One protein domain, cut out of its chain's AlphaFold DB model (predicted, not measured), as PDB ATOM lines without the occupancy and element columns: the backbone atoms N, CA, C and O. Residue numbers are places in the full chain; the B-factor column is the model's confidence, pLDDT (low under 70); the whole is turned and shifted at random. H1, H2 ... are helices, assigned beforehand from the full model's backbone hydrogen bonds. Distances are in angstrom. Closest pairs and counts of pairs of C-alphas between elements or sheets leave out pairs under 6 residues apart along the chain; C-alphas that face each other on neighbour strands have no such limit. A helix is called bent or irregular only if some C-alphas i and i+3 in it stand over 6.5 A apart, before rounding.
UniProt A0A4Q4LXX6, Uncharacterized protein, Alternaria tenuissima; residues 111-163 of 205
ATOM      1  N   PRO A 111       9.087 -38.073  -7.947       78.00
ATOM      2  CA  PRO A 111       9.746 -39.165  -7.230       78.00
ATOM      3  C   PRO A 111       9.373 -39.261  -5.742       78.00
ATOM      4  O   PRO A 111       9.303 -40.364  -5.209       78.00
ATOM      5  N   GLN A 112       9.122 -38.137  -5.069       80.69
ATOM      6  CA  GLN A 112       8.691 -38.084  -3.669       80.69
ATOM      7  C   GLN A 112       7.224 -38.510  -3.537       80.69
ATOM      8  O   GLN A 112       6.925 -39.418  -2.763       80.69
ATOM      9  N   LEU A 113       6.333 -37.961  -4.372       77.88
ATOM     10  CA  LEU A 113       4.927 -38.387  -4.437       77.88
ATOM     11  C   LEU A 113       4.797 -39.871  -4.769       77.88
ATOM     12  O   LEU A 113       3.961 -40.575  -4.206       77.88
ATOM     13  N   ARG A 114       5.660 -40.369  -5.654       82.00
ATOM     14  CA  ARG A 114       5.711 -41.778  -6.017       82.00
ATOM     15  C   ARG A 114       6.163 -42.648  -4.851       82.00
ATOM     16  O   ARG A 114       5.535 -43.672  -4.628       82.00
ATOM     17  N   LYS A 115       7.167 -42.232  -4.069       83.44
ATOM     18  CA  LYS A 115       7.568 -42.935  -2.834       83.44
ATOM     19  C   LYS A 115       6.417 -43.016  -1.828       83.44
ATOM     20  O   LYS A 115       6.189 -44.080  -1.261       83.44
ATOM     21  N   VAL A 116       5.668 -41.925  -1.640       81.62
ATOM     22  CA  VAL A 116       4.491 -41.895  -0.752       81.62
ATOM     23  C   VAL A 116       3.376 -42.800  -1.284       81.62
ATOM     24  O   VAL A 116       2.823 -43.606  -0.539       81.62
ATOM     25  N   PHE A 117       3.089 -42.735  -2.584       82.81
ATOM     26  CA  PHE A 117       2.119 -43.604  -3.250       82.81
ATOM     27  C   PHE A 117       2.501 -45.089  -3.129       82.81
ATOM     28  O   PHE A 117       1.664 -45.929  -2.801       82.81
ATOM     29  N   ASP A 118       3.780 -45.404  -3.341       81.94
ATOM     30  CA  ASP A 118       4.334 -46.753  -3.263       81.94
ATOM     31  C   ASP A 118       4.312 -47.336  -1.845       81.94
ATOM     32  O   ASP A 118       4.269 -48.560  -1.716       81.94
ATOM     33  N   ALA A 119       4.347 -46.482  -0.815       83.69
ATOM     34  CA  ALA A 119       4.212 -46.865   0.589       83.69
ATOM     35  C   ALA A 119       2.743 -47.032   1.019       83.69
ATOM     36  O   ALA A 119       2.439 -47.888   1.846       83.69
ATOM     37  N   ALA A 120       1.827 -46.237   0.455       79.81
ATOM     38  CA  ALA A 120       0.407 -46.253   0.810       79.81
ATOM     39  C   ALA A 120      -0.403 -47.341   0.080       79.81
ATOM     40  O   ALA A 120      -1.427 -47.795   0.590       79.81
ATOM     41  N   VAL A 121       0.027 -47.764  -1.115       83.88
ATOM     42  CA  VAL A 121      -0.706 -48.733  -1.942       83.88
ATOM     43  C   VAL A 121       0.004 -50.086  -1.962       83.88
ATOM     44  O   VAL A 121       0.994 -50.279  -2.669       83.88
ATOM     45  N   ALA A 122      -0.548 -51.046  -1.213       76.00
ATOM     46  CA  ALA A 122      -0.014 -52.406  -1.116       76.00
ATOM     47  C   ALA A 122      -0.130 -53.202  -2.432       76.00
ATOM     48  O   ALA A 122       0.799 -53.919  -2.798       76.00
ATOM     49  N   ASP A 123      -1.238 -53.050  -3.173       77.94
ATOM     50  CA  ASP A 123      -1.465 -53.748  -4.446       77.94
ATOM     51  C   ASP A 123      -1.440 -52.788  -5.643       77.94
ATOM     52  O   ASP A 123      -2.436 -52.187  -6.053       77.94
ATOM     53  N   LYS A 124      -0.242 -52.658  -6.208       76.62
ATOM     54  CA  LYS A 124       0.098 -51.732  -7.297       76.62
ATOM     55  C   LYS A 124      -0.360 -52.232  -8.668       76.62
ATOM     56  O   LYS A 124      -0.392 -51.466  -9.634       76.62
ATOM     57  N   ALA A 125      -0.678 -53.522  -8.779       74.50
ATOM     58  CA  ALA A 125      -1.111 -54.130 -10.032       74.50
ATOM     59  C   ALA A 125      -2.593 -53.854 -10.317       74.50
ATOM     60  O   ALA A 125      -2.999 -53.875 -11.484       74.50
ATOM     61  N   LYS A 126      -3.370 -53.540  -9.272       86.31
ATOM     62  CA  LYS A 126      -4.790 -53.207  -9.367       86.31
ATOM     63  C   LYS A 126      -5.011 -51.995 -10.275       86.31
ATOM     64  O   LYS A 126      -4.318 -50.981 -10.184       86.31
ATOM     65  N   LEU A 127      -6.010 -52.097 -11.149       80.25
ATOM     66  CA  LEU A 127      -6.341 -51.071 -12.142       80.25
ATOM     67  C   LEU A 127      -6.558 -49.686 -11.499       80.25
ATOM     68  O   LEU A 127      -6.064 -48.685 -12.013       80.25
ATOM     69  N   GLU A 128      -7.215 -49.650 -10.337       81.06
ATOM     70  CA  GLU A 128      -7.481 -48.425  -9.570       81.06
ATOM     71  C   GLU A 128      -6.201 -47.736  -9.081       81.06
ATOM     72  O   GLU A 128      -6.084 -46.515  -9.157       81.06
ATOM     73  N   ALA A 129      -5.197 -48.511  -8.658       82.56
ATOM     74  CA  ALA A 129      -3.902 -47.980  -8.244       82.56
ATOM     75  C   ALA A 129      -3.166 -47.337  -9.429       82.56
ATOM     76  O   ALA A 129      -2.661 -46.219  -9.329       82.56
ATOM     77  N   LYS A 130      -3.161 -47.998 -10.591       83.12
ATOM     78  CA  LYS A 130      -2.549 -47.447 -11.811       83.12
ATOM     79  C   LYS A 130      -3.247 -46.168 -12.268       83.12
ATOM     80  O   LYS A 130      -2.575 -45.200 -12.616       83.12
ATOM     81  N   ARG A 131      -4.581 -46.145 -12.221       86.88
ATOM     82  CA  ARG A 131      -5.385 -44.974 -12.586       86.88
ATOM     83  C   ARG A 131      -5.129 -43.799 -11.643       86.88
ATOM     84  O   ARG A 131      -4.960 -42.673 -12.108       86.88
ATOM     85  N   LEU A 132      -5.026 -44.066 -10.342       85.31
ATOM     86  CA  LEU A 132      -4.695 -43.064  -9.330       85.31
ATOM     87  C   LEU A 132      -3.277 -42.504  -9.522       85.31
ATOM     88  O   LEU A 132      -3.094 -41.292  -9.505       85.31
ATOM     89  N   SER A 133      -2.289 -43.363  -9.785       83.56
ATOM     90  CA  SER A 133      -0.906 -42.950 -10.064       83.56
ATOM     91  C   SER A 133      -0.800 -42.064 -11.311       83.56
ATOM     92  O   SER A 133      -0.131 -41.030 -11.281       83.56
ATOM     93  N   GLN A 134      -1.501 -42.422 -12.389       85.19
ATOM     94  CA  GLN A 134      -1.552 -41.620 -13.615       85.19
ATOM     95  C   GLN A 134      -2.243 -40.269 -13.393       85.19
ATOM     96  O   GLN A 134      -1.773 -39.256 -13.909       85.19
ATOM     97  N   GLY A 135      -3.325 -40.243 -12.607       85.31
ATOM     98  CA  GLY A 135      -4.008 -39.009 -12.215       85.31
ATOM     99  C   GLY A 135      -3.133 -38.096 -11.356       85.31
ATOM    100  O   GLY A 135      -3.099 -36.890 -11.571       85.31
ATOM    101  N   LEU A 136      -2.367 -38.666 -10.427       84.75
ATOM    102  CA  LEU A 136      -1.438 -37.906  -9.592       84.75
ATOM    103  C   LEU A 136      -0.310 -37.291 -10.431       84.75
ATOM    104  O   LEU A 136      -0.008 -36.110 -10.290       84.75
ATOM    105  N   HIS A 137       0.259 -38.067 -11.357       83.62
ATOM    106  CA  HIS A 137       1.274 -37.573 -12.283       83.62
ATOM    107  C   HIS A 137       0.732 -36.455 -13.187       83.62
ATOM    108  O   HIS A 137       1.392 -35.436 -13.373       83.62
ATOM    109  N   SER A 138      -0.472 -36.615 -13.748       86.50
ATOM    110  CA  SER A 138      -1.053 -35.594 -14.627       86.50
ATOM    111  C   SER A 138      -1.381 -34.302 -13.879       86.50
ATOM    112  O   SER A 138      -1.097 -33.217 -14.383       86.50
ATOM    113  N   LEU A 139      -1.909 -34.394 -12.654       84.50
ATOM    114  CA  LEU A 139      -2.163 -33.233 -11.801       84.50
ATOM    115  C   LEU A 139      -0.872 -32.520 -11.394       84.50
ATOM    116  O   LEU A 139      -0.856 -31.291 -11.364       84.50
ATOM    117  N   GLN A 140       0.206 -33.259 -11.126       84.56
ATOM    118  CA  GLN A 140       1.507 -32.670 -10.817       84.56
ATOM    119  C   GLN A 140       2.047 -31.865 -12.003       84.56
ATOM    120  O   GLN A 140       2.348 -30.682 -11.859       84.56
ATOM    121  N   VAL A 141       2.091 -32.476 -13.191       82.25
ATOM    122  CA  VAL A 141       2.556 -31.810 -14.420       82.25
ATOM    123  C   VAL A 141       1.721 -30.563 -14.719       82.25
ATOM    124  O   VAL A 141       2.262 -29.516 -15.072       82.25
ATOM    125  N   ASN A 142       0.402 -30.638 -14.528       83.75
ATOM    126  CA  ASN A 142      -0.480 -29.490 -14.724       83.75
ATOM    127  C   ASN A 142      -0.221 -28.372 -13.706       83.75
ATOM    128  O   ASN A 142      -0.231 -27.201 -14.079       83.75
ATOM    129  N   ASN A 143       0.034 -28.702 -12.437       84.69
ATOM    130  CA  ASN A 143       0.378 -27.705 -11.423       84.69
ATOM    131  C   ASN A 143       1.722 -27.038 -11.709       84.69
ATOM    132  O   ASN A 143       1.832 -25.821 -11.581       84.69
ATOM    133  N   GLU A 144       2.726 -27.800 -12.142       82.12
ATOM    134  CA  GLU A 144       4.007 -27.242 -12.581       82.12
ATOM    135  C   GLU A 144       3.804 -26.279 -13.753       82.12
ATOM    136  O   GLU A 144       4.242 -25.129 -13.693       82.12
ATOM    137  N   LEU A 145       3.043 -26.688 -14.773       84.00
ATOM    138  CA  LEU A 145       2.719 -25.836 -15.915       84.00
ATOM    139  C   LEU A 145       1.991 -24.551 -15.492       84.00
ATOM    140  O   LEU A 145       2.353 -23.460 -15.934       84.00
ATOM    141  N   LEU A 146       1.002 -24.655 -14.602       83.00
ATOM    142  CA  LEU A 146       0.268 -23.503 -14.072       83.00
ATOM    143  C   LEU A 146       1.166 -22.577 -13.248       83.00
ATOM    144  O   LEU A 146       1.023 -21.355 -13.317       83.00
ATOM    145  N   ARG A 147       2.105 -23.124 -12.471       80.50
ATOM    146  CA  ARG A 147       3.092 -22.333 -11.723       80.50
ATOM    147  C   ARG A 147       4.004 -21.566 -12.676       80.50
ATOM    148  O   ARG A 147       4.193 -20.365 -12.478       80.50
ATOM    149  N   PHE A 148       4.483 -22.207 -13.744       82.19
ATOM    150  CA  PHE A 148       5.271 -21.539 -14.782       82.19
ATOM    151  C   PHE A 148       4.490 -20.414 -15.464       82.19
ATOM    152  O   PHE A 148       4.984 -19.290 -15.540       82.19
ATOM    153  N   GLN A 149       3.247 -20.674 -15.878       82.75
ATOM    154  CA  GLN A 149       2.388 -19.658 -16.493       82.75
ATOM    155  C   GLN A 149       2.144 -18.467 -15.555       82.75
ATOM    156  O   GLN A 149       2.239 -17.312 -15.969       82.75
ATOM    157  N   ASN A 150       1.880 -18.723 -14.272       83.38
ATOM    158  CA  ASN A 150       1.687 -17.665 -13.283       83.38
ATOM    159  C   ASN A 150       2.956 -16.836 -13.053       83.38
ATOM    160  O   ASN A 150       2.878 -15.610 -12.940       83.38
ATOM    161  N   ALA A 151       4.125 -17.476 -12.993       85.31
ATOM    162  CA  ALA A 151       5.400 -16.778 -12.874       85.31
ATOM    163  C   ALA A 151       5.663 -15.879 -14.094       85.31
ATOM    164  O   ALA A 151       6.052 -14.719 -13.941       85.31
ATOM    165  N   GLU A 152       5.378 -16.379 -15.296       78.69
ATOM    166  CA  GLU A 152       5.536 -15.639 -16.547       78.69
ATOM    167  C   GLU A 152       4.600 -14.424 -16.621       78.69
ATOM    168  O   GLU A 152       5.043 -13.309 -16.912       78.69
ATOM    169  N   LEU A 153       3.318 -14.603 -16.287       85.69
ATOM    170  CA  LEU A 153       2.337 -13.516 -16.251       85.69
ATOM    171  C   LEU A 153       2.739 -12.425 -15.253       85.69
ATOM    172  O   LEU A 153       2.677 -11.235 -15.573       85.69
ATOM    173  N   ARG A 154       3.216 -12.817 -14.065       83.75
ATOM    174  CA  ARG A 154       3.735 -11.880 -13.057       83.75
ATOM    175  C   ARG A 154       4.961 -11.123 -13.566       83.75
ATOM    176  O   ARG A 154       5.036  -9.905 -13.404       83.75
ATOM    177  N   ALA A 155       5.896 -11.802 -14.228       83.19
ATOM    178  CA  ALA A 155       7.074 -11.164 -14.813       83.19
ATOM    179  C   ALA A 155       6.699 -10.169 -15.927       83.19
ATOM    180  O   ALA A 155       7.235  -9.060 -15.973       83.19
ATOM    181  N   LYS A 156       5.739 -10.527 -16.788       84.94
ATOM    182  CA  LYS A 156       5.230  -9.660 -17.858       84.94
ATOM    183  C   LYS A 156       4.561  -8.403 -17.302       84.94
ATOM    184  O   LYS A 156       4.846  -7.309 -17.786       84.94
ATOM    185  N   LEU A 157       3.739  -8.542 -16.260       79.75
ATOM    186  CA  LEU A 157       3.134  -7.401 -15.565       79.75
ATOM    187  C   LEU A 157       4.194  -6.473 -14.962       79.75
ATOM    188  O   LEU A 157       4.108  -5.257 -15.132       79.75
ATOM    189  N   ASN A 158       5.229  -7.025 -14.327       81.75
ATOM    190  CA  ASN A 158       6.327  -6.227 -13.775       81.75
ATOM    191  C   ASN A 158       7.114  -5.484 -14.864       81.75
ATOM    192  O   ASN A 158       7.416  -4.302 -14.705       81.75
ATOM    193  N   LEU A 159       7.398  -6.138 -15.995       76.31
ATOM    194  CA  LEU A 159       8.059  -5.501 -17.136       76.31
ATOM    195  C   LEU A 159       7.214  -4.355 -17.709       76.31
ATOM    196  O   LEU A 159       7.750  -3.291 -18.008       76.31
ATOM    197  N   MET A 160       5.903  -4.564 -17.857       77.94
ATOM    198  CA  MET A 160       4.979  -3.532 -18.333       77.94
ATOM    199  C   MET A 160       4.896  -2.355 -17.358       77.94
ATOM    200  O   MET A 160       4.928  -1.214 -17.800       77.94
ATOM    201  N   ARG A 161       4.866  -2.620 -16.046       73.31
ATOM    202  CA  ARG A 161       4.883  -1.578 -15.009       73.31
ATOM    203  C   ARG A 161       6.191  -0.781 -14.997       73.31
ATOM    204  O   ARG A 161       6.168   0.414 -14.733       73.31
ATOM    205  N   SER A 162       7.322  -1.437 -15.255       70.56
ATOM    206  CA  SER A 162       8.646  -0.804 -15.234       70.56
ATOM    207  C   SER A 162       9.008  -0.085 -16.536       70.56
ATOM    208  O   SER A 162       9.926   0.737 -16.527       70.56
ATOM    209  N   ARG A 163       8.369  -0.406 -17.668       69.44
ATOM    210  CA  ARG A 163       8.686   0.235 -18.947       69.44
ATOM    211  C   ARG A 163       8.050   1.629 -19.019       69.44
ATOM    212  O   ARG A 163       6.834   1.735 -18.882       69.44
TER     213      ARG A 163
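What this domain is: This is residues 111 to 163 of the 205 residues of an uncharacterized protein of Alternaria tenuissima (UniProt A0A4Q4LXX6). One long straight helix, H2, makes the length of the model, and a short helix, H1, folds back beside its first part through a loop, giving a lopsided J. The far part of H2, within residues 141 to 163, sticks out as a long arm, while the other 30 residues make a small body spanning 22 by 16 by 9 A. The printed part has 53 residues, with two named helices in the order H1, H2 and no named strand; the class is all helix. The whole is extended, with a radius of gyration of the C-alphas of 17.6 A, and it is a rod spanning 57 by 17 by 10 A.

Where its parts are: H1 holds residues 111 to 120 and begins at C-alpha 111, (9.746, -39.165, -7.230); it measures 14.2 A from first to last C-alpha. Residues 121 to 126 link it to H2, residues 127 to 162, which begins at C-alpha 127, (-6.341, -51.071, -12.142), and ends at C-alpha 162, (8.646, -0.804, -15.234). H2 measures 52.5 A from first to last C-alpha. Neither helix is bent or irregular.

How they stand to each other: H1 and H2 are close but not clearly touching, with 2 pairs of C-alphas within 8 A. Their closest C-alphas, those of Phe 117 and Ser 133, are 7.5 A apart. They run opposite ways at a shallow tilt of 32 degrees, only just short of steep. Their centres are 20.0 A apart. Residues 141 to 163, of which 141 to 162 belong to H2, stand free. In H1 and H2 every O i to N i+4 pair is within hydrogen-bond range.

The domain as a whole: The two C-alphas farthest apart, those of Asp 123 and Arg 163, are 56.8 A apart. The printed part has no cut, and the link from H1 to H2 is short. The mean pLDDT of the printed part is 81.6, and residue 163 is under 70.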